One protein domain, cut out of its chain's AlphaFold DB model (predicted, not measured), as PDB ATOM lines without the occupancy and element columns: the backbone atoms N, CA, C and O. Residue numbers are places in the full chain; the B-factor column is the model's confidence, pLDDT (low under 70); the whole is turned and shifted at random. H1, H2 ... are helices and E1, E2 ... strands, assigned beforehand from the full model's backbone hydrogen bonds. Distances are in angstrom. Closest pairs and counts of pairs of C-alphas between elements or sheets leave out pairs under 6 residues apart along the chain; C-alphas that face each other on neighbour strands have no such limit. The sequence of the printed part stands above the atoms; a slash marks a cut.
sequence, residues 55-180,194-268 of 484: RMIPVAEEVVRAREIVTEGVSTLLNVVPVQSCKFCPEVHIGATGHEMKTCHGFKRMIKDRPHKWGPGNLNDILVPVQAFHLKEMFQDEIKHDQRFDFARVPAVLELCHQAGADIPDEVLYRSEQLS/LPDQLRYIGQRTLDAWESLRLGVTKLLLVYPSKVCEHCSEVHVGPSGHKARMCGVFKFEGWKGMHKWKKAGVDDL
ATOM      1  N   ARG A  55      37.077 -42.672   2.429       93.56
ATOM      2  CA  ARG A  55      36.157 -43.305   3.408       93.56
ATOM      3  C   ARG A  55      34.997 -42.410   3.877       93.56
ATOM      4  O   ARG A  55      34.053 -42.916   4.467       93.56
ATOM      5  N   MET A  56      35.090 -41.096   3.669       96.06
ATOM      6  CA  MET A  56      34.070 -40.117   4.057       96.06
ATOM      7  C   MET A  56      33.107 -39.756   2.922       96.06
ATOM      8  O   MET A  56      32.059 -39.189   3.215       96.06
ATOM      9  N   ILE A  57      33.425 -40.102   1.669       96.44
ATOM     10  CA  ILE A  57      32.552 -39.883   0.504       96.44
ATOM     11  C   ILE A  57      31.132 -40.442   0.739       96.44
ATOM     12  O   ILE A  57      30.193 -39.652   0.664       96.44
ATOM     13  N   PRO A  58      30.926 -41.716   1.147       97.81
ATOM     14  CA  PRO A  58      29.570 -42.233   1.369       97.81
ATOM     15  C   PRO A  58      28.806 -41.500   2.486       97.81
ATOM     16  O   PRO A  58      27.585 -41.397   2.419       97.81
ATOM     17  N   VAL A  59      29.507 -40.947   3.486       98.00
ATOM     18  CA  VAL A  59      28.895 -40.122   4.547       98.00
ATOM     19  C   VAL A  59      28.468 -38.759   3.998       98.00
ATOM     20  O   VAL A  59      27.436 -38.229   4.396       98.00
ATOM     21  N   ALA A  60      29.241 -38.182   3.078       97.75
ATOM     22  CA  ALA A  60      28.894 -36.932   2.412       97.75
ATOM     23  C   ALA A  60      27.694 -37.103   1.467       97.75
ATOM     24  O   ALA A  60      26.764 -36.302   1.511       97.75
ATOM     25  N   GLU A  61      27.644 -38.186   0.690       97.12
ATOM     26  CA  GLU A  61      26.468 -38.523  -0.121       97.12
ATOM     27  C   GLU A  61      25.216 -38.800   0.732       97.12
ATOM     28  O   GLU A  61      24.116 -38.375   0.384       97.12
ATOM     29  N   GLU A  62      25.367 -39.499   1.864       97.56
ATOM     30  CA  GLU A  62      24.285 -39.729   2.829       97.56
ATOM     31  C   GLU A  62      23.726 -38.401   3.360       97.56
ATOM     32  O   GLU A  62      22.511 -38.227   3.399       97.56
ATOM     33  N   VAL A  63      24.595 -37.436   3.684       97.81
ATOM     34  CA  VAL A  63      24.202 -36.081   4.107       97.81
ATOM     35  C   VAL A  63      23.442 -35.330   3.011       97.81
ATOM     36  O   VAL A  63      22.449 -34.668   3.319       97.81
ATOM     37  N   VAL A  64      23.867 -35.433   1.747       95.81
ATOM     38  CA  VAL A  64      23.170 -34.803   0.609       95.81
ATOM     39  C   VAL A  64      21.765 -35.391   0.453       95.81
ATOM     40  O   VAL A  64      20.792 -34.639   0.511       95.81
ATOM     41  N   ARG A  65      21.639 -36.726   0.386       95.69
ATOM     42  CA  ARG A  65      20.337 -37.417   0.293       95.69
ATOM     43  C   ARG A  65      19.430 -37.109   1.488       95.69
ATOM     44  O   ARG A  65      18.244 -36.836   1.322       95.69
ATOM     45  N   ALA A  66      19.977 -37.110   2.704       97.12
ATOM     46  CA  ALA A  66      19.228 -36.777   3.914       97.12
ATOM     47  C   ALA A  66      18.702 -35.329   3.879       97.12
ATOM     48  O   ALA A  66      17.544 -35.082   4.215       97.12
ATOM     49  N   ARG A  67      19.511 -34.372   3.401       94.88
ATOM     50  CA  ARG A  67      19.095 -32.974   3.214       94.88
ATOM     51  C   ARG A  67      17.955 -32.830   2.203       94.88
ATOM     52  O   ARG A  67      17.066 -32.010   2.427       94.88
ATOM     53  N   GLU A  68      17.971 -33.589   1.111       92.94
ATOM     54  CA  GLU A  68      16.889 -33.600   0.116       92.94
ATOM     55  C   GLU A  68      15.577 -34.104   0.726       92.94
ATOM     56  O   GLU A  68      14.573 -33.398   0.655       92.94
ATOM     57  N   ILE A  69      15.611 -35.242   1.433       94.81
ATOM     58  CA  ILE A  69      14.439 -35.819   2.116       94.81
ATOM     59  C   ILE A  69      13.867 -34.848   3.159       94.81
ATOM     60  O   ILE A  69      12.654 -34.658   3.224       94.81
ATOM     61  N   VAL A  70      14.725 -34.185   3.946       95.50
ATOM     62  CA  VAL A  70      14.299 -33.144   4.898       95.50
ATOM     63  C   VAL A  70      13.637 -31.966   4.175       95.50
ATOM     64  O   VAL A  70      12.610 -31.462   4.624       95.50
ATOM     65  N   THR A  71      14.207 -31.524   3.053       92.50
ATOM     66  CA  THR A  71      13.702 -30.383   2.275       92.50
ATOM     67  C   THR A  71      12.323 -30.680   1.678       92.50
ATOM     68  O   THR A  71      11.402 -29.875   1.817       92.50
ATOM     69  N   GLU A  72      12.163 -31.851   1.060       91.94
ATOM     70  CA  GLU A  72      10.900 -32.340   0.494       91.94
ATOM     71  C   GLU A  72       9.832 -32.553   1.579       91.94
ATOM     72  O   GLU A  72       8.705 -32.064   1.463       91.94
ATOM     73  N   GLY A  73      10.203 -33.241   2.664       92.88
ATOM     74  CA  GLY A  73       9.317 -33.561   3.778       92.88
ATOM     75  C   GLY A  73       8.790 -32.319   4.490       92.88
ATOM     76  O   GLY A  73       7.576 -32.162   4.626       92.88
ATOM     77  N   VAL A  74       9.665 -31.370   4.851       93.06
ATOM     78  CA  VAL A  74       9.244 -30.085   5.439       93.06
ATOM     79  C   VAL A  74       8.390 -29.280   4.453       93.06
ATOM     80  O   VAL A  74       7.373 -28.721   4.860       93.06
ATOM     81  N   SER A  75       8.734 -29.254   3.159       91.50
ATOM     82  CA  SER A  75       7.922 -28.560   2.148       91.50
ATOM     83  C   SER A  75       6.538 -29.187   1.963       91.50
ATOM     84  O   SER A  75       5.593 -28.466   1.655       91.50
ATOM     85  N   THR A  76       6.394 -30.500   2.155       91.25
ATOM     86  CA  THR A  76       5.096 -31.183   2.071       91.25
ATOM     87  C   THR A  76       4.272 -30.950   3.334       91.25
ATOM     88  O   THR A  76       3.088 -30.632   3.245       91.25
ATOM     89  N   LEU A  77       4.901 -31.027   4.511       91.00
ATOM     90  CA  LEU A  77       4.250 -30.757   5.794       91.00
ATOM     91  C   LEU A  77       3.760 -29.304   5.898       91.00
ATOM     92  O   LEU A  77       2.662 -29.084   6.402       91.00
ATOM     93  N   LEU A  78       4.502 -28.331   5.356       90.56
ATOM     94  CA  LEU A  78       4.101 -26.916   5.290       90.56
ATOM     95  C   LEU A  78       2.802 -26.658   4.504       90.56
ATOM     96  O   LEU A  78       2.151 -25.642   4.739       90.56
ATOM     97  N   ASN A  79       2.397 -27.558   3.600       88.06
ATOM     98  CA  ASN A  79       1.134 -27.426   2.863       88.06
ATOM     99  C   ASN A  79      -0.098 -27.819   3.699       88.06
ATOM    100  O   ASN A  79      -1.222 -27.529   3.295       88.06
ATOM    101  N   VAL A  80       0.097 -28.504   4.833       88.88
ATOM    102  CA  VAL A  80      -0.983 -29.070   5.664       88.88
ATOM    103  C   VAL A  80      -0.946 -28.525   7.092       88.88
ATOM    104  O   VAL A  80      -1.988 -28.232   7.674       88.88
ATOM    105  N   VAL A  81       0.248 -28.360   7.661       87.94
ATOM    106  CA  VAL A  81       0.457 -27.808   9.001       87.94
ATOM    107  C   VAL A  81       0.674 -26.295   8.882       87.94
ATOM    108  O   VAL A  81       1.691 -25.878   8.324       87.94
ATOM    109  N   PRO A  82      -0.227 -25.448   9.413       89.00
ATOM    110  CA  PRO A  82      -0.036 -24.007   9.374       89.00
ATOM    111  C   PRO A  82       1.155 -23.606  10.250       89.00
ATOM    112  O   PRO A  82       1.232 -23.963  11.427       89.00
ATOM    113  N   VAL A  83       2.073 -22.833   9.679       91.31
ATOM    114  CA  VAL A  83       3.245 -22.287  10.371       91.31
ATOM    115  C   VAL A  83       3.275 -20.775  10.175       91.31
ATOM    116  O   VAL A  83       3.021 -20.271   9.082       91.31
ATOM    117  N   GLN A  84       3.592 -20.046  11.241       90.25
ATOM    118  CA  GLN A  84       3.743 -18.594  11.251       90.25
ATOM    119  C   GLN A  84       5.185 -18.232  11.614       90.25
ATOM    120  O   GLN A  84       5.734 -18.770  12.575       90.25
ATOM    121  N   SER A  85       5.796 -17.288  10.903       91.19
ATOM    122  CA  SER A  85       7.110 -16.731  11.244       91.19
ATOM    123  C   SER A  85       7.010 -15.260  11.639       91.19
ATOM    124  O   SER A  85       6.148 -14.512  11.160       91.19
ATOM    125  N   CYS A  86       7.863 -14.823  12.567       89.12
ATOM    126  CA  CYS A  86       7.908 -13.421  12.964       89.12
ATOM    127  C   CYS A  86       8.720 -12.596  11.956       89.12
ATOM    128  O   CYS A  86       9.881 -12.877  11.674       89.12
ATOM    129  N   LYS A  87       8.151 -11.486  11.475       85.94
ATOM    130  CA  LYS A  87       8.804 -10.589  10.498       85.94
ATOM    131  C   LYS A  87      10.031  -9.843  11.038       85.94
ATOM    132  O   LYS A  87      10.702  -9.153  10.275       85.94
ATOM    133  N   PHE A  88      10.297  -9.921  12.343       83.06
ATOM    134  CA  PHE A  88      11.339  -9.133  13.011       83.06
ATOM    135  C   PHE A  88      12.366  -9.960  13.788       83.06
ATOM    136  O   PHE A  88      13.413  -9.421  14.132       83.06
ATOM    137  N   CYS A  89      12.114 -11.233  14.082       84.75
ATOM    138  CA  CYS A  89      13.044 -12.093  14.812       84.75
ATOM    139  C   CYS A  89      12.942 -13.538  14.285       84.75
ATOM    140  O   CYS A  89      11.958 -13.872  13.634       84.75
ATOM    141  N   PRO A  90      13.923 -14.419  14.547       84.94
ATOM    142  CA  PRO A  90      13.950 -15.771  13.981       84.94
ATOM    143  C   PRO A  90      12.973 -16.756  14.663       84.94
ATOM    144  O   PRO A  90      13.211 -17.964  14.618       84.94
ATOM    145  N   GLU A  91      11.926 -16.264  15.327       88.31
ATOM    146  CA  GLU A  91      10.938 -17.067  16.055       88.31
ATOM    147  C   GLU A  91       9.829 -17.550  15.109       88.31
ATOM    148  O   GLU A  91       9.399 -16.835  14.197       88.31
ATOM    149  N   VAL A  92       9.404 -18.794  15.316       90.38
ATOM    150  CA  VAL A  92       8.437 -19.518  14.485       90.38
ATOM    151  C   VAL A  92       7.410 -20.158  15.413       90.38
ATOM    152  O   VAL A  92       7.763 -20.660  16.480       90.38
ATOM    153  N   HIS A  93       6.147 -20.143  15.006       89.81
ATOM    154  CA  HIS A  93       5.034 -20.751  15.718       89.81
ATOM    155  C   HIS A  93       4.324 -21.766  14.817       89.81
ATOM    156  O   HIS A  93       4.084 -21.494  13.640       89.81
ATOM    157  N   ILE A  94       3.976 -22.928  15.371       89.56
ATOM    158  CA  ILE A  94       3.236 -23.986  14.675       89.56
ATOM    159  C   ILE A  94       1.770 -23.876  15.104       89.56
ATOM    160  O   ILE A  94       1.442 -24.142  16.257       89.56
ATOM    161  N   GLY A  95       0.904 -23.448  14.188       85.12
ATOM    162  CA  GLY A  95      -0.493 -23.127  14.459       85.12
ATOM    163  C   GLY A  95      -1.056 -22.083  13.490       85.12
ATOM    164  O   GLY A  95      -0.318 -21.358  12.822       85.12
ATOM    165  N   ALA A  96      -2.386 -21.990  13.416       81.94
ATOM    166  CA  ALA A  96      -3.070 -21.013  12.563       81.94
ATOM    167  C   ALA A  96      -2.838 -19.558  13.020       81.94
ATOM    168  O   ALA A  96      -2.713 -18.659  12.192       81.94
ATOM    169  N   THR A  97      -2.741 -19.338  14.332       81.44
ATOM    170  CA  THR A  97      -2.561 -18.029  14.974       81.44
ATOM    171  C   THR A  97      -1.326 -18.060  15.865       81.44
ATOM    172  O   THR A  97      -1.257 -18.880  16.776       81.44
ATOM    173  N   GLY A  98      -0.363 -17.170  15.620       81.50
ATOM    174  CA  GLY A  98       0.820 -17.039  16.472       81.50
ATOM    175  C   GLY A  98       0.497 -16.519  17.876       81.50
ATOM    176  O   GLY A  98      -0.554 -15.923  18.100       81.50
ATOM    177  N   HIS A  99       1.412 -16.729  18.824       82.88
ATOM    178  CA  HIS A  99       1.229 -16.296  20.214       82.88
ATOM    179  C   HIS A  99       1.358 -14.776  20.399       82.88
ATOM    180  O   HIS A  99       1.993 -14.082  19.597       82.88
ATOM    181  N   GLU A 100       0.814 -14.271  21.506       83.56
ATOM    182  CA  GLU A 100       0.796 -12.838  21.833       83.56
ATOM    183  C   GLU A 100       1.907 -12.415  22.805       83.56
ATOM    184  O   GLU A 100       2.137 -11.216  22.974       83.56
ATOM    185  N   MET A 101       2.638 -13.382  23.382       81.81
ATOM    186  CA  MET A 101       3.755 -13.112  24.301       81.81
ATOM    187  C   MET A 101       4.731 -12.061  23.752       81.81
ATOM    188  O   MET A 101       5.160 -12.119  22.592       81.81
ATOM    189  N   LYS A 102       5.155 -11.140  24.617       81.88
ATOM    190  CA  LYS A 102       6.075 -10.041  24.313       81.88
ATOM    191  C   LYS A 102       7.539 -10.498  24.310       81.88
ATOM    192  O   LYS A 102       8.409  -9.834  24.859       81.88
ATOM    193  N   THR A 103       7.841 -11.625  23.667       81.19
ATOM    194  CA  THR A 103       9.210 -12.163  23.545       81.19
ATOM    195  C   THR A 103       9.962 -11.642  22.315       81.19
ATOM    196  O   THR A 103      11.139 -11.954  22.132       81.19
ATOM    197  N   CYS A 104       9.340 -10.816  21.459       82.25
ATOM    198  CA  CYS A 104       9.986 -10.337  20.238       82.25
ATOM    199  C   CYS A 104      11.127  -9.357  20.552       82.25
ATOM    200  O   CYS A 104      10.922  -8.164  20.775       82.25
ATOM    201  N   HIS A 105      12.364  -9.848  20.468       72.19
ATOM    202  CA  HIS A 105      13.573  -9.026  20.593       72.19
ATOM    203  C   HIS A 105      13.871  -8.159  19.353       72.19
ATOM    204  O   HIS A 105      14.734  -7.281  19.411       72.19
ATOM    205  N   GLY A 106      13.154  -8.392  18.246       68.00
ATOM    206  CA  GLY A 106      13.256  -7.644  16.993       68.00
ATOM    207  C   GLY A 106      14.613  -7.753  16.284       68.00
ATOM    208  O   GLY A 106      15.545  -8.422  16.740       68.00
ATOM    209  N   PHE A 107      14.744  -7.057  15.152       59.41
ATOM    210  CA  PHE A 107      16.034  -6.941  14.477       59.41
ATOM    211  C   PHE A 107      16.892  -5.906  15.215       59.41
ATOM    212  O   PHE A 107      16.381  -4.912  15.739       59.41
ATOM    213  N   LYS A 108      18.208  -6.156  15.278       53.50
ATOM    214  CA  LYS A 108      19.183  -5.390  16.079       53.50
ATOM    215  C   LYS A 108      18.913  -3.873  16.017       53.50
ATOM    216  O   LYS A 108      19.142  -3.273  14.968       53.50
ATOM    217  N   ARG A 109      18.546  -3.285  17.175       51.81
ATOM    218  CA  ARG A 109      18.218  -1.860  17.481       51.81
ATOM    219  C   ARG A 109      16.728  -1.498  17.642       51.81
ATOM    220  O   ARG A 109      16.449  -0.340  17.934       51.81
ATOM    221  N   MET A 110      15.782  -2.429  17.519       55.34
ATOM    222  CA  MET A 110      14.381  -2.155  17.891       55.34
ATOM    223  C   MET A 110      14.138  -2.237  19.410       55.34
ATOM    224  O   MET A 110      14.941  -2.798  20.157       55.34
ATOM    225  N   ILE A 111      13.024  -1.647  19.861       56.03
ATOM    226  CA  ILE A 111      12.524  -1.753  21.241       56.03
ATOM    227  C   ILE A 111      12.257  -3.229  21.549       56.03
ATOM    228  O   ILE A 111      11.525  -3.884  20.804       56.03
ATOM    229  N   LYS A 112      12.866  -3.720  22.632       63.88
ATOM    230  CA  LYS A 112      12.651  -5.071  23.155       63.88
ATOM    231  C   LYS A 112      11.228  -5.216  23.692       63.88
ATOM    232  O   LYS A 112      10.561  -4.221  23.967       63.88
ATOM    233  N   ASP A 113      10.814  -6.460  23.864       65.88
ATOM    234  CA  ASP A 113       9.624  -6.834  24.623       65.88
ATOM    235  C   ASP A 113       8.323  -6.294  23.993       65.88
ATOM    236  O   ASP A 113       7.455  -5.690  24.626       65.88
ATOM    237  N   ARG A 114       8.213  -6.503  22.675       74.44
ATOM    238  CA  ARG A 114       7.012  -6.240  21.870       74.44
ATOM    239  C   ARG A 114       6.309  -7.550  21.495       74.44
ATOM    240  O   ARG A 114       6.978  -8.582  21.424       74.44
ATOM    241  N   PRO A 115       4.995  -7.526  21.207       81.44
ATOM    242  CA  PRO A 115       4.327  -8.666  20.587       81.44
ATOM    243  C   PRO A 115       4.914  -8.935  19.195       81.44
ATOM    244  O   PRO A 115       5.400  -8.025  18.509       81.44
ATOM    245  N   HIS A 116       4.864 -10.193  18.774       84.88
ATOM    246  CA  HIS A 116       5.348 -10.622  17.464       84.88
ATOM    247  C   HIS A 116       4.458 -10.122  16.328       84.88
ATOM    248  O   HIS A 116       3.239 -10.031  16.456       84.88
ATOM    249  N   LYS A 117       5.069  -9.840  15.171       87.12
ATOM    250  CA  LYS A 117       4.333  -9.568  13.932       87.12
ATOM    251  C   LYS A 117       4.428 -10.780  13.022       87.12
ATOM    252  O   LYS A 117       5.357 -10.884  12.219       87.12
ATOM    253  N   TRP A 118       3.458 -11.669  13.172       89.75
ATOM    254  CA  TRP A 118       3.358 -12.910  12.420       89.75
ATOM    255  C   TRP A 118       3.092 -12.684  10.921       89.75
ATOM    256  O   TRP A 118       2.594 -11.640  10.473       89.75
ATOM    257  N   GLY A 119       3.473 -13.678  10.131       88.56
ATOM    258  CA  GLY A 119       3.125 -13.865   8.731       88.56
ATOM    259  C   GLY A 119       3.296 -15.339   8.358       88.56
ATOM    260  O   GLY A 119       3.872 -16.086   9.151       88.56
ATOM    261  N   PRO A 120       2.821 -15.759   7.174       89.56
ATOM    262  CA  PRO A 120       2.930 -17.149   6.743       89.56
ATOM    263  C   PRO A 120       4.398 -17.582   6.722       89.56
ATOM    264  O   PRO A 120       5.228 -16.940   6.074       89.56
ATOM    265  N   GLY A 121       4.698 -18.654   7.454       87.00
ATOM    266  CA  GLY A 121       6.023 -19.251   7.504       87.00
ATOM    267  C   GLY A 121       6.384 -19.910   6.177       87.00
ATOM    268  O   GLY A 121       5.529 -20.458   5.484       87.00
ATOM    269  N   ASN A 122       7.664 -19.860   5.825       88.62
ATOM    270  CA  ASN A 122       8.206 -20.508   4.636       88.62
ATOM    271  C   ASN A 122       9.282 -21.551   5.000       88.62
ATOM    272  O   ASN A 122       9.696 -21.674   6.154       88.62
ATOM    273  N   LEU A 123       9.757 -22.293   3.997       89.50
ATOM    274  CA  LEU A 123      10.771 -23.336   4.160       89.50
ATOM    275  C   LEU A 123      12.053 -22.837   4.850       89.50
ATOM    276  O   LEU A 123      12.556 -23.517   5.738       89.50
ATOM    277  N   ASN A 124      12.544 -21.647   4.492       89.31
ATOM    278  CA  ASN A 124      13.768 -21.054   5.044       89.31
ATOM    279  C   ASN A 124      13.590 -20.559   6.490       89.31
ATOM    280  O   ASN A 124      14.572 -20.424   7.223       89.31
ATOM    281  N   ASP A 125      12.352 -20.280   6.916       88.06
ATOM    282  CA  ASP A 125      12.066 -19.920   8.307       88.06
ATOM    283  C   ASP A 125      12.250 -21.129   9.231       88.06
ATOM    284  O   ASP A 125      12.677 -20.954  10.371       88.06
ATOM    285  N   ILE A 126      11.964 -22.344   8.741       90.12
ATOM    286  CA  ILE A 126      12.190 -23.614   9.448       90.12
ATOM    287  C   ILE A 126      13.637 -24.084   9.239       90.12
ATOM    288  O   ILE A 126      14.410 -24.182  10.192       90.12
ATOM    289  N   LEU A 127      14.015 -24.341   7.985       90.75
ATOM    290  CA  LEU A 127      15.338 -24.800   7.568       90.75
ATOM    291  C   LEU A 127      16.229 -23.594   7.252       90.75
ATOM    292  O   LEU A 127      16.386 -23.206   6.097       90.75
ATOM    293  N   VAL A 128      16.804 -22.992   8.297       88.56
ATOM    294  CA  VAL A 128      17.591 -21.752   8.184       88.56
ATOM    295  C   VAL A 128      18.726 -21.900   7.154       88.56
ATOM    296  O   VAL A 128      19.637 -22.703   7.379       88.56
ATOM    297  N   PRO A 129      18.737 -21.115   6.059       87.44
ATOM    298  CA  PRO A 129      19.776 -21.208   5.046       87.44
ATOM    299  C   PRO A 129      21.096 -20.640   5.579       87.44
ATOM    300  O   PRO A 129      21.255 -19.435   5.785       87.44
ATOM    301  N   VAL A 130      22.069 -21.527   5.788       92.12
ATOM    302  CA  VAL A 130      23.456 -21.172   6.104       92.12
ATOM    303  C   VAL A 130      24.286 -21.277   4.830       92.12
ATOM    304  O   VAL A 130      24.293 -22.318   4.171       92.12
ATOM    305  N   GLN A 131      24.993 -20.204   4.482       91.88
ATOM    306  CA  GLN A 131      25.806 -20.123   3.269       91.88
ATOM    307  C   GLN A 131      27.305 -20.145   3.573       91.88
ATOM    308  O   GLN A 131      27.749 -19.698   4.634       91.88
ATOM    309  N   ALA A 132      28.062 -20.617   2.588       94.19
ATOM    310  CA  ALA A 132      29.509 -20.516   2.500       94.19
ATOM    311  C   ALA A 132      29.922 -20.034   1.098       94.19
ATOM    312  O   ALA A 132      29.122 -20.023   0.158       94.19
ATOM    313  N   PHE A 133      31.186 -19.634   0.956       94.00
ATOM    314  CA  PHE A 133      31.813 -19.505  -0.359       94.00
ATOM    315  C   PHE A 133      32.192 -20.880  -0.897       94.00
ATOM    316  O   PHE A 133      32.791 -21.665  -0.162       94.00
ATOM    317  N   HIS A 134      31.886 -21.125  -2.168       93.50
ATOM    318  CA  HIS A 134      32.321 -22.322  -2.877       93.50
ATOM    319  C   HIS A 134      33.834 -22.277  -3.135       93.50
ATOM    320  O   HIS A 134      34.338 -21.266  -3.635       93.50
ATOM    321  N   LEU A 135      34.565 -23.335  -2.778       91.69
ATOM    322  CA  LEU A 135      36.016 -23.437  -2.972       91.69
ATOM    323  C   LEU A 135      36.352 -24.489  -4.037       91.69
ATOM    324  O   LEU A 135      35.665 -25.493  -4.174       91.69
ATOM    325  N   LYS A 136      37.468 -24.304  -4.750       87.88
ATOM    326  CA  LYS A 136      37.991 -25.316  -5.684       87.88
ATOM    327  C   LYS A 136      38.705 -26.446  -4.949       87.88
ATOM    328  O   LYS A 136      38.615 -27.601  -5.342       87.88
ATOM    329  N   GLU A 137      39.430 -26.098  -3.888       86.75
ATOM    330  CA  GLU A 137      40.151 -27.041  -3.038       86.75
ATOM    331  C   GLU A 137      40.095 -26.585  -1.577       86.75
ATOM    332  O   GLU A 137      40.279 -25.405  -1.273       86.75
ATOM    333  N   MET A 138      39.975 -27.538  -0.651       86.81
ATOM    334  CA  MET A 138      39.968 -27.287   0.795       86.81
ATOM    335  C   MET A 138      41.174 -26.487   1.324       86.81
ATOM    336  O   MET A 138      41.089 -25.848   2.373       86.81
ATOM    337  N   PHE A 139      42.315 -26.550   0.636       85.75
ATOM    338  CA  PHE A 139      43.573 -25.922   1.050       85.75
ATOM    339  C   PHE A 139      44.054 -24.844   0.064       85.75
ATOM    340  O   PHE A 139      45.259 -24.624  -0.068       85.75
ATOM    341  N   GLN A 140      43.119 -24.165  -0.608       85.31
ATOM    342  CA  GLN A 140      43.408 -22.996  -1.445       85.31
ATOM    343  C   GLN A 140      43.754 -21.731  -0.626       85.31
ATOM    344  O   GLN A 140      43.586 -21.682   0.595       85.31
ATOM    345  N   ASP A 141      44.209 -20.681  -1.316       85.62
ATOM    346  CA  ASP A 141      44.477 -19.371  -0.711       85.62
ATOM    347  C   ASP A 141      43.208 -18.699  -0.145       85.62
ATOM    348  O   ASP A 141      42.100 -18.816  -0.676       85.62
ATOM    349  N   GLU A 142      43.382 -17.938   0.940       88.75
ATOM    350  CA  GLU A 142      42.296 -17.227   1.621       88.75
ATOM    351  C   GLU A 142      41.651 -16.159   0.718       88.75
ATOM    352  O   GLU A 142      42.300 -15.177   0.345       88.75
ATOM    353  N   ILE A 143      40.344 -16.297   0.463       90.62
ATOM    354  CA  ILE A 143      39.555 -15.347  -0.338       90.62
ATOM    355  C   ILE A 143      39.673 -13.933   0.250       90.62
ATOM    356  O   ILE A 143      39.271 -13.673   1.397       90.62
ATOM    357  N   LYS A 144      40.216 -13.006  -0.546       91.75
ATOM    358  CA  LYS A 144      40.327 -11.586  -0.193       91.75
ATOM    359  C   LYS A 144      38.984 -10.867  -0.361       91.75
ATOM    360  O   LYS A 144      38.001 -11.408  -0.855       91.75
ATOM    361  N   HIS A 145      38.903  -9.624   0.105       90.56
ATOM    362  CA  HIS A 145      37.642  -8.877   0.111       90.56
ATOM    363  C   HIS A 145      37.199  -8.385  -1.266       90.56
ATOM    364  O   HIS A 145      36.002  -8.368  -1.540       90.56
ATOM    365  N   ASP A 146      38.145  -7.977  -2.096       90.88
ATOM    366  CA  ASP A 146      38.004  -7.715  -3.526       90.88
ATOM    367  C   ASP A 146      37.443  -8.944  -4.254       90.88
ATOM    368  O   ASP A 146      36.373  -8.851  -4.848       90.88
ATOM    369  N   GLN A 147      38.062 -10.110  -4.050       90.81
ATOM    370  CA  GLN A 147      37.710 -11.376  -4.706       90.81
ATOM    371  C   GLN A 147      36.345 -11.972  -4.312       90.81
ATOM    372  O   GLN A 147      35.944 -13.006  -4.830       90.81
ATOM    373  N   ARG A 148      35.597 -11.357  -3.386       89.00
ATOM    374  CA  ARG A 148      34.331 -11.911  -2.858       89.00
ATOM    375  C   ARG A 148      33.223 -12.104  -3.902       89.00
ATOM    376  O   ARG A 148      32.208 -12.704  -3.576       89.00
ATOM    377  N   PHE A 149      33.368 -11.508  -5.083       90.12
ATOM    378  CA  PHE A 149      32.426 -11.637  -6.196       90.12
ATOM    379  C   PHE A 149      32.857 -12.705  -7.212       90.12
ATOM    380  O   PHE A 149      32.032 -13.140  -8.006       90.12
ATOM    381  N   ASP A 150      34.113 -13.155  -7.145       91.56
ATOM    382  CA  ASP A 150      34.686 -14.173  -8.033       91.56
ATOM    383  C   ASP A 150      34.307 -15.598  -7.581       91.56
ATOM    384  O   ASP A 150      34.482 -16.564  -8.321       91.56
ATOM    385  N   PHE A 151      33.800 -15.733  -6.347       90.25
ATOM    386  CA  PHE A 151      33.394 -16.993  -5.731       90.25
ATOM    387  C   PHE A 151      31.883 -17.023  -5.498       90.25
ATOM    388  O   PHE A 151      31.309 -16.116  -4.886       90.25
ATOM    389  N   ALA A 152      31.250 -18.107  -5.939       91.44
ATOM    390  CA  ALA A 152      29.830 -18.345  -5.739       91.44
ATOM    391  C   ALA A 152      29.469 -18.571  -4.258       91.44
ATOM    392  O   ALA A 152      30.296 -18.977  -3.435       91.44
ATOM    393  N   ARG A 153      28.196 -18.322  -3.935       90.25
ATOM    394  CA  ARG A 153      27.588 -18.568  -2.622       90.25
ATOM    395  C   ARG A 153      26.736 -19.826  -2.700       90.25
ATOM    396  O   ARG A 153      25.800 -19.868  -3.492       90.25
ATOM    397  N   VAL A 154      27.039 -20.814  -1.867       93.12
ATOM    398  CA  VAL A 154      26.363 -22.122  -1.848       93.12
ATOM    399  C   VAL A 154      25.954 -22.495  -0.416       93.12
ATOM    400  O   VAL A 154      26.509 -21.940   0.541       93.12
ATOM    401  N   PRO A 155      24.987 -23.411  -0.209       93.81
ATOM    402  CA  PRO A 155      24.642 -23.894   1.127       93.81
ATOM    403  C   PRO A 155      25.844 -24.560   1.813       93.81
ATOM    404  O   PRO A 155      26.457 -25.467   1.255       93.81
ATOM    405  N   ALA A 156      26.159 -24.162   3.047       95.44
ATOM    406  CA  ALA A 156      27.378 -24.585   3.747       95.44
ATOM    407  C   ALA A 156      27.476 -26.109   3.969       95.44
ATOM    408  O   ALA A 156      28.571 -26.664   3.995       95.44
ATOM    409  N   VAL A 157      26.332 -26.791   4.096       96.31
ATOM    410  CA  VAL A 157      26.257 -28.260   4.166       96.31
ATOM    411  C   VAL A 157      26.648 -28.908   2.835       96.31
ATOM    412  O   VAL A 157      27.373 -29.897   2.842       96.31
ATOM    413  N   LEU A 158      26.202 -28.351   1.702       95.62
ATOM    414  CA  LEU A 158      26.554 -28.876   0.381       95.62
ATOM    415  C   LEU A 158      28.033 -28.631   0.076       95.62
ATOM    416  O   LEU A 158      28.701 -29.551  -0.377       95.62
ATOM    417  N   GLU A 159      28.572 -27.459   0.428       96.00
ATOM    418  CA  GLU A 159      30.014 -27.190   0.322       96.00
ATOM    419  C   GLU A 159      30.839 -28.184   1.151       96.00
ATOM    420  O   GLU A 159      31.822 -28.736   0.663       96.00
ATOM    421  N   LEU A 160      30.420 -28.479   2.388       96.94
ATOM    422  CA  LEU A 160      31.093 -29.472   3.233       96.94
ATOM    423  C   LEU A 160      31.096 -30.871   2.597       96.94
ATOM    424  O   LEU A 160      32.077 -31.598   2.740       96.94
ATOM    425  N   CYS A 161      30.022 -31.243   1.898       96.88
ATOM    426  CA  CYS A 161      29.915 -32.533   1.218       96.88
ATOM    427  C   CYS A 161      30.720 -32.569  -0.089       96.88
ATOM    428  O   CYS A 161      31.415 -33.550  -0.344       96.88
ATOM    429  N   HIS A 162      30.707 -31.482  -0.862       95.50
ATOM    430  CA  HIS A 162      31.515 -31.321  -2.069       95.50
ATOM    431  C   HIS A 162      33.016 -31.410  -1.747       95.50
ATOM    432  O   HIS A 162      33.724 -32.253  -2.291       95.50
ATOM    433  N   GLN A 163      33.492 -30.650  -0.750       95.06
ATOM    434  CA  GLN A 163      34.880 -30.738  -0.268       95.06
ATOM    435  C   GLN A 163      35.231 -32.102   0.358       95.06
ATOM    436  O   GLN A 163      36.409 -32.434   0.519       95.06
ATOM    437  N   ALA A 164      34.223 -32.903   0.720       95.31
ATOM    438  CA  ALA A 164      34.393 -34.276   1.179       95.31
ATOM    439  C   ALA A 164      34.420 -35.320   0.048       95.31
ATOM    440  O   ALA A 164      34.663 -36.496   0.334       95.31
ATOM    441  N   GLY A 165      34.229 -34.895  -1.204       94.12
ATOM    442  CA  GLY A 165      34.255 -35.730  -2.402       94.12
ATOM    443  C   GLY A 165      32.912 -36.349  -2.787       94.12
ATOM    444  O   GLY A 165      32.922 -37.314  -3.543       94.12
ATOM    445  N   ALA A 166      31.782 -35.846  -2.274       94.88
ATOM    446  CA  ALA A 166      30.475 -36.212  -2.819       94.88
ATOM    447  C   ALA A 166      30.290 -35.596  -4.211       94.88
ATOM    448  O   ALA A 166      30.556 -34.406  -4.401       94.88
ATOM    449  N   ASP A 167      29.791 -36.397  -5.148       91.94
ATOM    450  CA  ASP A 167      29.319 -35.907  -6.439       91.94
ATOM    451  C   ASP A 167      27.970 -35.200  -6.236       91.94
ATOM    452  O   ASP A 167      27.009 -35.794  -5.741       91.94
ATOM    453  N   ILE A 168      27.926 -33.899  -6.521       89.88
ATOM    454  CA  ILE A 168      26.743 -33.052  -6.333       89.88
ATOM    455  C   ILE A 168      26.573 -32.236  -7.616       89.88
ATOM    456  O   ILE A 168      27.457 -31.428  -7.910       89.88
ATOM    457  N   PRO A 169      25.460 -32.395  -8.355       87.62
ATOM    458  CA  PRO A 169      25.230 -31.647  -9.585       87.62
ATOM    459  C   PRO A 169      25.239 -30.131  -9.360       87.62
ATOM    460  O   PRO A 169      24.751 -29.634  -8.336       87.62
ATOM    461  N   ASP A 170      25.732 -29.384 -10.347       83.75
ATOM    462  CA  ASP A 170      25.775 -27.918 -10.317       83.75
ATOM    463  C   ASP A 170      24.372 -27.313 -10.114       83.75
ATOM    464  O   ASP A 170      24.208 -26.333  -9.384       83.75
ATOM    465  N   GLU A 171      23.321 -27.942 -10.654       82.38
ATOM    466  CA  GLU A 171      21.921 -27.533 -10.474       82.38
ATOM    467  C   GLU A 171      21.379 -27.782  -9.059       82.38
ATOM    468  O   GLU A 171      20.235 -27.411  -8.777       82.38
ATOM    469  N   VAL A 172      22.148 -28.435  -8.183       80.12
ATOM    470  CA  VAL A 172      21.860 -28.635  -6.753       80.12
ATOM    471  C   VAL A 172      22.777 -27.750  -5.902       80.12
ATOM    472  O   VAL A 172      22.284 -27.089  -4.987       80.12
ATOM    473  N   LEU A 173      24.072 -27.657  -6.240       78.56
ATOM    474  CA  LEU A 173      25.040 -26.760  -5.589       78.56
ATOM    475  C   LEU A 173      24.629 -25.285  -5.700       78.56
ATOM    476  O   LEU A 173      24.537 -24.583  -4.691       78.56
ATOM    477  N   TYR A 174      24.330 -24.830  -6.919       76.75
ATOM    478  CA  TYR A 174      23.977 -23.442  -7.223       76.75
ATOM    479  C   TYR A 174      22.471 -23.166  -7.156       76.75
ATOM    480  O   TYR A 174      22.018 -22.096  -7.573       76.75
ATOM    481  N   ARG A 175      21.670 -24.092  -6.601       69.56
ATOM    482  CA  ARG A 175      20.216 -23.923  -6.440       69.56
ATOM    483  C   ARG A 175      19.882 -22.903  -5.351       69.56
ATOM    484  O   ARG A 175      19.433 -23.241  -4.256       69.56
ATOM    485  N   SER A 176      20.055 -21.629  -5.679       53.22
ATOM    486  CA  SER A 176      19.648 -20.492  -4.857       53.22
ATOM    487  C   SER A 176      18.120 -20.344  -4.841       53.22
ATOM    488  O   SER A 176      17.575 -19.496  -5.537       53.22
ATOM    489  N   GLU A 177      17.432 -21.168  -4.044       50.56
ATOM    490  CA  GLU A 177      16.083 -20.939  -3.472       50.56
ATOM    491  C   GLU A 177      14.911 -20.624  -4.448       50.56
ATOM    492  O   GLU A 177      13.788 -20.334  -4.025       50.56
ATOM    493  N   GLN A 178      15.104 -20.758  -5.765       43.41
ATOM    494  CA  GLN A 178      14.097 -20.433  -6.792       43.41
ATOM    495  C   GLN A 178      12.933 -21.439  -6.919       43.41
ATOM    496  O   GLN A 178      12.035 -21.240  -7.742       43.41
ATOM    497  N   LEU A 179      12.862 -22.473  -6.070       46.00
ATOM    498  CA  LEU A 179      11.685 -23.356  -6.015       46.00
ATOM    499  C   LEU A 179      10.435 -22.694  -5.400       46.00
ATOM    500  O   LEU A 179       9.365 -23.291  -5.409       46.00
ATOM    501  N   SER A 180      10.533 -21.438  -4.958       39.62
ATOM    502  CA  SER A 180       9.379 -20.591  -4.622       39.62
ATOM    503  C   SER A 180       8.516 -20.190  -5.838       39.62
ATOM    504  O   SER A 180       7.405 -19.687  -5.651       39.62
ATOM    505  N   LEU A 194      -3.543 -38.591   3.222       86.38
ATOM    506  CA  LEU A 194      -4.094 -39.435   4.284       86.38
ATOM    507  C   LEU A 194      -3.315 -39.255   5.606       86.38
ATOM    508  O   LEU A 194      -2.092 -39.089   5.566       86.38
ATOM    509  N   PRO A 195      -3.967 -39.349   6.784       87.69
ATOM    510  CA  PRO A 195      -3.299 -39.184   8.080       87.69
ATOM    511  C   PRO A 195      -2.084 -40.103   8.283       87.69
ATOM    512  O   PRO A 195      -1.045 -39.653   8.767       87.69
ATOM    513  N   ASP A 196      -2.168 -41.363   7.846       90.00
ATOM    514  CA  ASP A 196      -1.053 -42.316   7.934       90.00
ATOM    515  C   ASP A 196       0.117 -41.935   7.017       90.00
ATOM    516  O   ASP A 196       1.281 -42.081   7.389       90.00
ATOM    517  N   GLN A 197      -0.180 -41.373   5.842       90.88
ATOM    518  CA  GLN A 197       0.830 -40.864   4.916       90.88
ATOM    519  C   GLN A 197       1.521 -39.617   5.489       90.88
ATOM    520  O   GLN A 197       2.743 -39.514   5.407       90.88
ATOM    521  N   LEU A 198       0.779 -38.710   6.140       90.00
ATOM    522  CA  LEU A 198       1.360 -37.576   6.872       90.00
ATOM    523  C   LEU A 198       2.258 -38.041   8.024       90.00
ATOM    524  O   LEU A 198       3.356 -37.511   8.192       90.00
ATOM    525  N   ARG A 199       1.835 -39.061   8.783       93.19
ATOM    526  CA  ARG A 199       2.643 -39.655   9.859       93.19
ATOM    527  C   ARG A 199       3.925 -40.294   9.322       93.19
ATOM    528  O   ARG A 199       4.990 -40.080   9.898       93.19
ATOM    529  N   TYR A 200       3.841 -41.022   8.207       94.19
ATOM    530  CA  TYR A 200       5.001 -41.600   7.526       94.19
ATOM    531  C   TYR A 200       5.978 -40.523   7.031       94.19
ATOM    532  O   TYR A 200       7.177 -40.622   7.288       94.19
ATOM    533  N   ILE A 201       5.474 -39.466   6.378       94.19
ATOM    534  CA  ILE A 201       6.289 -38.321   5.939       94.19
ATOM    535  C   ILE A 201       6.961 -37.663   7.147       94.19
ATOM    536  O   ILE A 201       8.164 -37.418   7.104       94.19
ATOM    537  N   GLY A 202       6.224 -37.430   8.238       94.50
ATOM    538  CA  GLY A 202       6.757 -36.870   9.481       94.50
ATOM    539  C   GLY A 202       7.916 -37.689  10.053       94.50
ATOM    540  O   GLY A 202       8.991 -37.136  10.275       94.50
ATOM    541  N   GLN A 203       7.734 -39.006  10.210       96.69
ATOM    542  CA  GLN A 203       8.782 -39.899  10.719       96.69
ATOM    543  C   GLN A 203      10.006 -39.920   9.793       96.69
ATOM    544  O   GLN A 203      11.113 -39.633  10.234       96.69
ATOM    545  N   ARG A 204       9.805 -40.141   8.486       96.88
ATOM    546  CA  ARG A 204      10.883 -40.148   7.482       96.88
ATOM    547  C   ARG A 204      11.667 -38.830   7.452       96.88
ATOM    548  O   ARG A 204      12.876 -38.843   7.231       96.88
ATOM    549  N   THR A 205      10.992 -37.699   7.666       96.56
ATOM    550  CA  THR A 205      11.617 -36.366   7.745       96.56
ATOM    551  C   THR A 205      12.466 -36.222   9.008       96.56
ATOM    552  O   THR A 205      13.562 -35.667   8.940       96.56
ATOM    553  N   LEU A 206      11.988 -36.737  10.147       96.00
ATOM    554  CA  LEU A 206      12.713 -36.736  11.421       96.00
ATOM    555  C   LEU A 206      13.964 -37.627  11.352       96.00
ATOM    556  O   LEU A 206      15.061 -37.150  11.631       96.00
ATOM    557  N   ASP A 207      13.819 -38.870  10.886       97.88
ATOM    558  CA  ASP A 207      14.930 -39.818  10.729       97.88
ATOM    559  C   ASP A 207      16.014 -39.239   9.797       97.88
ATOM    560  O   ASP A 207      17.210 -39.283  10.090       97.88
ATOM    561  N   ALA A 208      15.600 -38.612   8.688       98.06
ATOM    562  CA  ALA A 208      16.512 -37.933   7.772       98.06
ATOM    563  C   ALA A 208      17.184 -36.699   8.405       98.06
ATOM    564  O   ALA A 208      18.358 -36.444   8.135       98.06
ATOM    565  N   TRP A 209      16.494 -35.945   9.265       96.94
ATOM    566  CA  TRP A 209      17.080 -34.819  10.000       96.94
ATOM    567  C   TRP A 209      18.155 -35.275  10.994       96.94
ATOM    568  O   TRP A 209      19.221 -34.655  11.077       96.94
ATOM    569  N   GLU A 210      17.929 -36.382  11.700       97.25
ATOM    570  CA  GLU A 210      18.932 -36.980  12.583       97.25
ATOM    571  C   GLU A 210      20.149 -37.484  11.796       97.25
ATOM    572  O   GLU A 210      21.284 -37.116  12.123       97.25
ATOM    573  N   SER A 211      19.933 -38.224  10.701       97.88
ATOM    574  CA  SER A 211      21.004 -38.691   9.808       97.88
ATOM    575  C   SER A 211      21.818 -37.540   9.211       97.88
ATOM    576  O   SER A 211      23.052 -37.577   9.239       97.88
ATOM    577  N   LEU A 212      21.155 -36.472   8.751       97.69
ATOM    578  CA  LEU A 212      21.777 -35.235   8.269       97.69
ATOM    579  C   LEU A 212      22.718 -34.637   9.326       97.69
ATOM    580  O   LEU A 212      23.888 -34.362   9.047       97.69
ATOM    581  N   ARG A 213      22.237 -34.460  10.561       97.62
ATOM    582  CA  ARG A 213      23.027 -33.875  11.656       97.62
ATOM    583  C   ARG A 213      24.183 -34.773  12.088       97.62
ATOM    584  O   ARG A 213      25.289 -34.277  12.329       97.62
ATOM    585  N   LEU A 214      23.960 -36.083  12.163       98.00
ATOM    586  CA  LEU A 214      24.989 -37.063  12.503       98.00
ATOM    587  C   LEU A 214      26.086 -37.113  11.429       98.00
ATOM    588  O   LEU A 214      27.273 -37.096  11.758       98.00
ATOM    589  N   GLY A 215      25.705 -37.116  10.152       98.06
ATOM    590  CA  GLY A 215      26.626 -37.077   9.020       98.06
ATOM    591  C   GLY A 215      27.456 -35.792   8.984       98.06
ATOM    592  O   GLY A 215      28.684 -35.862   8.945       98.06
ATOM    593  N   VAL A 216      26.827 -34.617   9.131       98.12
ATOM    594  CA  VAL A 216      27.542 -33.330   9.256       98.12
ATOM    595  C   VAL A 216      28.504 -33.344  10.449       98.12
ATOM    596  O   VAL A 216      29.642 -32.896  10.323       98.12
ATOM    597  N   THR A 217      28.108 -33.927  11.585       98.19
ATOM    598  CA  THR A 217      28.992 -34.081  12.753       98.19
ATOM    599  C   THR A 217      30.215 -34.945  12.429       98.19
ATOM    600  O   THR A 217      31.338 -34.534  12.726       98.19
ATOM    601  N   LYS A 218      30.034 -36.097  11.765       97.81
ATOM    602  CA  LYS A 218      31.136 -36.964  11.300       97.81
ATOM    603  C   LYS A 218      32.076 -36.221  10.338       97.81
ATOM    604  O   LYS A 218      33.294 -36.329  10.473       97.81
ATOM    605  N   LEU A 219      31.534 -35.441   9.399       97.75
ATOM    606  CA  LEU A 219      32.323 -34.651   8.446       97.75
ATOM    607  C   LEU A 219      33.141 -33.554   9.150       97.75
ATOM    608  O   LEU A 219      34.339 -33.445   8.899       97.75
ATOM    609  N   LEU A 220      32.555 -32.810  10.096       97.19
ATOM    610  CA  LEU A 220      33.226 -31.739  10.859       97.19
ATOM    611  C   LEU A 220      34.378 -32.218  11.773       97.19
ATOM    612  O   LEU A 220      35.172 -31.399  12.251       97.19
ATOM    613  N   LEU A 221      34.498 -33.526  12.031       94.88
ATOM    614  CA  LEU A 221      35.667 -34.113  12.703       94.88
ATOM    615  C   LEU A 221      36.894 -34.206  11.781       94.88
ATOM    616  O   LEU A 221      38.025 -34.163  12.264       94.88
ATOM    617  N   VAL A 222      36.674 -34.326  10.470       93.75
ATOM    618  CA  VAL A 222      37.702 -34.602   9.452       93.75
ATOM    619  C   VAL A 222      38.023 -33.361   8.615       93.75
ATOM    620  O   VAL A 222      39.189 -33.055   8.344       93.75
ATOM    621  N   TYR A 223      36.975 -32.645   8.223       94.69
ATOM    622  CA  TYR A 223      37.001 -31.516   7.309       94.69
ATOM    623  C   TYR A 223      36.936 -30.210   8.120       94.69
ATOM    624  O   TYR A 223      35.886 -29.881   8.686       94.69
ATOM    625  N   PRO A 224      38.057 -29.474   8.267       93.81
ATOM    626  CA  PRO A 224      38.095 -28.272   9.086       93.81
ATOM    627  C   PRO A 224      37.118 -27.230   8.546       93.81
ATOM    628  O   PRO A 224      37.182 -26.864   7.383       93.81
ATOM    629  N   SER A 225      36.238 -26.736   9.414       96.19
ATOM    630  CA  SER A 225      35.284 -25.675   9.088       96.19
ATOM    631  C   SER A 225      35.279 -24.594  10.165       96.19
ATOM    632  O   SER A 225      35.529 -24.850  11.353       96.19
ATOM    633  N   LYS A 226      35.005 -23.364   9.740       95.56
ATOM    634  CA  LYS A 226      34.965 -22.155  10.560       95.56
ATOM    635  C   LYS A 226      33.613 -21.478  10.425       95.56
ATOM    636  O   LYS A 226      32.974 -21.552   9.386       95.56
ATOM    637  N   VAL A 227      33.219 -20.758  11.461       94.88
ATOM    638  CA  VAL A 227      32.032 -19.897  11.449       94.88
ATOM    639  C   VAL A 227      32.361 -18.597  12.171       94.88
ATOM    640  O   VAL A 227      33.242 -18.564  13.039       94.88
ATOM    641  N   CYS A 228      31.694 -17.512  11.804       92.12
ATOM    642  CA  CYS A 228      31.848 -16.244  12.497       92.12
ATOM    643  C   CYS A 228      31.091 -16.249  13.839       92.12
ATOM    644  O   CYS A 228      29.924 -16.611  13.904       92.12
ATOM    645  N   GLU A 229      31.711 -15.771  14.920       88.12
ATOM    646  CA  GLU A 229      31.058 -15.648  16.239       88.12
ATOM    647  C   GLU A 229      29.867 -14.669  16.270       88.12
ATOM    648  O   GLU A 229      29.131 -14.611  17.253       88.12
ATOM    649  N   HIS A 230      29.696 -13.850  15.229       82.69
ATOM    650  CA  HIS A 230      28.781 -12.706  15.249       82.69
ATOM    651  C   HIS A 230      27.730 -12.719  14.126       82.69
ATOM    652  O   HIS A 230      26.716 -12.024  14.230       82.69
ATOM    653  N   CYS A 231      27.942 -13.495  13.063       85.56
ATOM    654  CA  CYS A 231      26.999 -13.661  11.954       85.56
ATOM    655  C   CYS A 231      26.995 -15.117  11.476       85.56
ATOM    656  O   CYS A 231      27.969 -15.830  11.693       85.56
ATOM    657  N   SER A 232      25.921 -15.535  10.805       85.38
ATOM    658  CA  SER A 232      25.692 -16.890  10.276       85.38
ATOM    659  C   SER A 232      26.550 -17.234   9.046       85.38
ATOM    660  O   SER A 232      26.091 -17.902   8.126       85.38
ATOM    661  N   GLU A 233      27.780 -16.724   8.999       91.12
ATOM    662  CA  GLU A 233      28.727 -16.940   7.909       91.12
ATOM    663  C   GLU A 233      29.623 -18.138   8.228       91.12
ATOM    664  O   GLU A 233      30.347 -18.107   9.233       91.12
ATOM    665  N   VAL A 234      29.606 -19.153   7.362       95.12
ATOM    666  CA  VAL A 234      30.421 -20.368   7.476       95.12
ATOM    667  C   VAL A 234      31.462 -20.411   6.360       95.12
ATOM    668  O   VAL A 234      31.235 -19.974   5.238       95.12
ATOM    669  N   HIS A 235      32.628 -20.970   6.664       95.75
ATOM    670  CA  HIS A 235      33.680 -21.248   5.700       95.75
ATOM    671  C   HIS A 235      34.193 -22.679   5.894       95.75
ATOM    672  O   HIS A 235      34.670 -23.028   6.978       95.75
ATOM    673  N   VAL A 236      34.109 -23.499   4.848       95.62
ATOM    674  CA  VAL A 236      34.599 -24.883   4.842       95.62
ATOM    675  C   VAL A 236      36.082 -24.868   4.475       95.62
ATOM    676  O   VAL A 236      36.455 -24.947   3.314       95.62
ATOM    677  N   GLY A 237      36.943 -24.706   5.475       92.06
ATOM    678  CA  GLY A 237      38.387 -24.658   5.279       92.06
ATOM    679  C   GLY A 237      39.177 -24.468   6.581       92.06
ATOM    680  O   GLY A 237      38.614 -24.153   7.639       92.06
ATOM    681  N   PRO A 238      40.511 -24.638   6.539       87.31
ATOM    682  CA  PRO A 238      41.391 -24.484   7.700       87.31
ATOM    683  C   PRO A 238      41.441 -23.043   8.232       87.31
ATOM    684  O   PRO A 238      41.515 -22.847   9.451       87.31
ATOM    685  N   SER A 239      41.355 -22.058   7.337       86.50
ATOM    686  CA  SER A 239      41.383 -20.620   7.614       86.50
ATOM    687  C   SER A 239      40.149 -19.962   7.016       86.50
ATOM    688  O   SER A 239      39.889 -20.131   5.835       86.50
ATOM    689  N   GLY A 240      39.406 -19.185   7.803       89.81
ATOM    690  CA  GLY A 240      38.255 -18.443   7.287       89.81
ATOM    691  C   GLY A 240      38.656 -17.275   6.377       89.81
ATOM    692  O   GLY A 240      39.728 -16.690   6.537       89.81
ATOM    693  N   HIS A 241      37.776 -16.904   5.445       91.56
ATOM    694  CA  HIS A 241      38.045 -15.856   4.458       91.56
ATOM    695  C   HIS A 241      38.324 -14.468   5.068       91.56
ATOM    696  O   HIS A 241      37.908 -14.132   6.183       91.56
ATOM    697  N   LYS A 242      38.965 -13.602   4.271       90.12
ATOM    698  CA  LYS A 242      39.274 -12.201   4.610       90.12
ATOM    699  C   LYS A 242      38.252 -11.192   4.078       90.12
ATOM    700  O   LYS A 242      38.406  -9.991   4.311       90.12
ATOM    701  N   ALA A 243      37.194 -11.642   3.398       88.69
ATOM    702  CA  ALA A 243      36.128 -10.752   2.947       88.69
ATOM    703  C   ALA A 243      35.468  -9.987   4.109       88.69
ATOM    704  O   ALA A 243      35.007 -10.572   5.085       88.69
ATOM    705  N   ARG A 244      35.440  -8.652   4.002       85.19
ATOM    706  CA  ARG A 244      34.893  -7.741   5.020       85.19
ATOM    707  C   ARG A 244      33.382  -7.553   4.857       85.19
ATOM    708  O   ARG A 244      32.942  -6.514   4.369       85.19
ATOM    709  N   MET A 245      32.604  -8.577   5.203       82.69
ATOM    710  CA  MET A 245      31.139  -8.584   5.059       82.69
ATOM    711  C   MET A 245      30.379  -8.946   6.345       82.69
ATOM    712  O   MET A 245      29.162  -9.115   6.314       82.69
ATOM    713  N   CYS A 246      31.055  -8.985   7.497       82.19
ATOM    714  CA  CYS A 246      30.435  -9.259   8.790       82.19
ATOM    715  C   CYS A 246      29.456  -8.132   9.165       82.19
ATOM    716  O   CYS A 246      29.852  -7.060   9.634       82.19
ATOM    717  N   GLY A 247      28.157  -8.384   8.974       63.53
ATOM    718  CA  GLY A 247      27.089  -7.379   9.083       63.53
ATOM    719  C   GLY A 247      26.886  -6.751  10.468       63.53
ATOM    720  O   GLY A 247      26.093  -5.823  10.602       63.53
ATOM    721  N   VAL A 248      27.593  -7.222  11.500       54.53
ATOM    722  CA  VAL A 248      27.473  -6.713  12.877       54.53
ATOM    723  C   VAL A 248      28.332  -5.472  13.128       54.53
ATOM    724  O   VAL A 248      27.932  -4.613  13.910       54.53
ATOM    725  N   PHE A 249      29.464  -5.321  12.431       48.44
ATOM    726  CA  PHE A 249      30.459  -4.280  12.726       48.44
ATOM    727  C   PHE A 249      30.681  -3.323  11.554       48.44
ATOM    728  O   PHE A 249      31.789  -3.193  11.032       48.44
ATOM    729  N   LYS A 250      29.626  -2.589  11.178       48.19
ATOM    730  CA  LYS A 250      29.773  -1.372  10.356       48.19
ATOM    731  C   LYS A 250      30.338  -0.172  11.142       48.19
ATOM    732  O   LYS A 250      30.752   0.793  10.513       48.19
ATOM    733  N   PHE A 251      30.368  -0.222  12.482       46.94
ATOM    734  CA  PHE A 251      30.625   0.953  13.339       46.94
ATOM    735  C   PHE A 251      31.643   0.755  14.479       46.94
ATOM    736  O   PHE A 251      31.791   1.640  15.314       46.94
ATOM    737  N   GLU A 252      32.382  -0.357  14.509       52.59
ATOM    738  CA  GLU A 252      33.517  -0.547  15.429       52.59
ATOM    739  C   GLU A 252      34.771  -0.988  14.657       52.59
ATOM    740  O   GLU A 252      34.686  -1.413  13.502       52.59
ATOM    741  N   GLY A 253      35.949  -0.866  15.285       55.44
ATOM    742  CA  GLY A 253      37.276  -0.866  14.635       55.44
ATOM    743  C   GLY A 253      37.674  -2.099  13.806       55.44
ATOM    744  O   GLY A 253      38.714  -2.076  13.151       55.44
ATOM    745  N   TRP A 254      36.842  -3.139  13.780       57.03
ATOM    746  CA  TRP A 254      37.008  -4.374  13.012       57.03
ATOM    747  C   TRP A 254      36.692  -4.235  11.512       57.03
ATOM    748  O   TRP A 254      36.944  -5.169  10.756       57.03
ATOM    749  N   LYS A 255      36.150  -3.091  11.058       70.62
ATOM    750  CA  LYS A 255      35.935  -2.761   9.626       70.62
ATOM    751  C   LYS A 255      35.233  -3.878   8.821       70.62
ATOM    752  O   LYS A 255      35.612  -4.153   7.685       70.62
ATOM    753  N   GLY A 256      34.238  -4.544   9.413       74.88
ATOM    754  CA  GLY A 256      33.494  -5.646   8.784       74.88
ATOM    755  C   GLY A 256      34.227  -6.993   8.679       74.88
ATOM    756  O   GLY A 256      33.727  -7.883   7.995       74.88
ATOM    757  N   MET A 257      35.388  -7.180   9.316       83.81
ATOM    758  CA  MET A 257      36.076  -8.480   9.374       83.81
ATOM    759  C   MET A 257      35.307  -9.515  10.214       83.81
ATOM    760  O   MET A 257      34.540  -9.170  11.115       83.81
ATOM    761  N   HIS A 258      35.532 -10.799   9.927       87.38
ATOM    762  CA  HIS A 258      34.933 -11.923  10.648       87.38
ATOM    763  C   HIS A 258      35.840 -12.375  11.798       87.38
ATOM    764  O   HIS A 258      37.062 -12.435  11.649       87.38
ATOM    765  N   LYS A 259      35.235 -12.722  12.939       89.44
ATOM    766  CA  LYS A 259      35.915 -13.380  14.058       89.44
ATOM    767  C   LYS A 259      35.604 -14.873  13.990       89.44
ATOM    768  O   LYS A 259      34.483 -15.278  14.285       89.44
ATOM    769  N   TRP A 260      36.572 -15.665  13.540       92.94
ATOM    770  CA  TRP A 260      36.385 -17.081  13.222       92.94
ATOM    771  C   TRP A 260      36.567 -17.995  14.446       92.94
ATOM    772  O   TRP A 260      37.659 -18.053  15.011       92.94
ATOM    773  N   LYS A 261      35.537 -18.781  14.790       94.75
ATOM    774  CA  LYS A 261      35.627 -19.950  15.691       94.75
ATOM    775  C   LYS A 261      35.598 -21.259  14.882       94.75
ATOM    776  O   LYS A 261      35.304 -21.246  13.686       94.75
ATOM    777  N   LYS A 262      35.908 -22.402  15.511       95.62
ATOM    778  CA  LYS A 262      35.620 -23.730  14.924       95.62
ATOM    779  C   LYS A 262      34.097 -23.887  14.805       95.62
ATOM    780  O   LYS A 262      33.398 -23.556  15.759       95.62
ATOM    781  N   ALA A 263      33.609 -24.373  13.665       96.81
ATOM    782  CA  ALA A 263      32.190 -24.665  13.483       96.81
ATOM    783  C   ALA A 263      31.781 -25.968  14.195       96.81
ATOM    784  O   ALA A 263      32.523 -26.955  14.168       96.81
ATOM    785  N   GLY A 264      30.608 -25.957  14.828       95.88
ATOM    786  CA  GLY A 264      29.872 -27.141  15.270       95.88
ATOM    787  C   GLY A 264      28.709 -27.477  14.331       95.88
ATOM    788  O   GLY A 264      28.456 -26.766  13.360       95.88
ATOM    789  N   VAL A 265      27.976 -28.553  14.629       96.50
ATOM    790  CA  VAL A 265      26.824 -28.981  13.814       96.50
ATOM    791  C   VAL A 265      25.709 -27.929  13.786       96.50
ATOM    792  O   VAL A 265      25.178 -27.653  12.717       96.50
ATOM    793  N   ASP A 266      25.427 -27.260  14.908       94.88
ATOM    794  CA  ASP A 266      24.404 -26.201  14.994       94.88
ATOM    795  C   ASP A 266      24.770 -24.915  14.237       94.88
ATOM    796  O   ASP A 266      23.898 -24.104  13.943       94.88
ATOM    797  N   ASP A 267      26.050 -24.729  13.902       95.12
ATOM    798  CA  ASP A 267      26.506 -23.591  13.103       95.12
ATOM    799  C   ASP A 267      26.236 -23.802  11.594       95.12
ATOM    800  O   ASP A 267      26.124 -22.824  10.860       95.12
ATOM    801  N   LEU A 268      26.133 -25.059  11.128       95.19
ATOM    802  CA  LEU A 268      25.828 -25.427   9.730       95.19
ATOM    803  C   LEU A 268      24.369 -25.860   9.531       95.19
ATOM    804  O   LEU A 268      23.793 -25.617   8.474       95.19
TER     805      LEU A 268
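AT A GLANCE: This is residues 55 to 180 and 194 to 268 of the 484 residues of the protein "APO protein 4, mitochondrial" of Panicum miliaceum (UniProt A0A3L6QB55). Two long helices, H1 and H6, lie side by side as a bar, and two small lobes extend from its two ends with an open gap between them. One lobe holds the sheet E2 - E1 - E3 and a long loop; the other holds H4, the strand pairs E4 - E5 and E6 - E7 and further long loops, and the stretch through H2 joins the two. The printed part has 201 residues, with seven named helices and seven named strands in the order H1 E1 E2 E3 H2 E4 H3 E5 H4 H5 H6 E6 E7 H7; the three sheets are antiparallel. The class is mixed, helices and strands, with under half of the residues, 96, in named elements. The whole is compact, with a radius of gyration of the C-alphas of 18.5 A and spans of 50 by 45 by 28 A.

HOW THE PARTS SIT: H1, residues 55 to 77, touches H6, residues 195 to 222, at a shallow tilt of 33 degrees, only just short of steep, opposite ways; their closest C-alphas, those of Ala 66 and Ala 208, are 4.9 A apart. E1, residues 83 to 86, forms a hairpin with E2, residues 92 to 94, with N 84 and O 93 at 2.8 A. E3, residues 118 to 120, is the other antiparallel neighbour of E1, with N 85 and O 119 at 2.9 A. H2, residues 123 to 126, only grazes this sheet. E4, residues 131 to 133, and E5, residues 153 to 155, are antiparallel, with N 132 and O 154 at 2.9 A; H3, residues 146 to 149, touches no helix. H4, residues 156 to 162, touches H1 at a steep tilt of 42 degrees, closest at the C-alphas of Ala 60 and Cys 161, 4.7 A. H5, residues 170 to 173, is close to H4 but not clearly touching, with C-alphas 158 and 173 closest at 6.5 A. E6, residues 226 to 228, and E7, residues 260 to 262, form a hairpin, with N 261 and O 227 at 2.9 A. H7, residues 265 to 268, touches H6 at residues 213 to 220 alone, closest at C-alphas 217 and 265, 5.6 A. In H4 every O i to N i+4 pair is within hydrogen-bond range, against 18 of 19 in H1 and 23 of 24 in H6.

IN THESE COORDINATES: H1 begins at C-alpha 55 (36.157, -43.305, 3.408) and is 34.4 A long. H6 is 41.3 A long, H4 9.8 A and E1 10.3 A. H7 ends at C-alpha 268 (25.828, -25.427, 9.730).

THE WHOLE: The C-alphas of Leu 194 and Gly 253, the two farthest apart, are 57.5 A apart. Residues 181 to 193 are not printed, and C-alphas 180 and 194 are 24.8 A apart across this cut. The links E2 to E3, E4 to H3 and E6 to E7 are long. The pLDDT is under 70 at residues 106 to 113, 175 to 180 and 247 to 254.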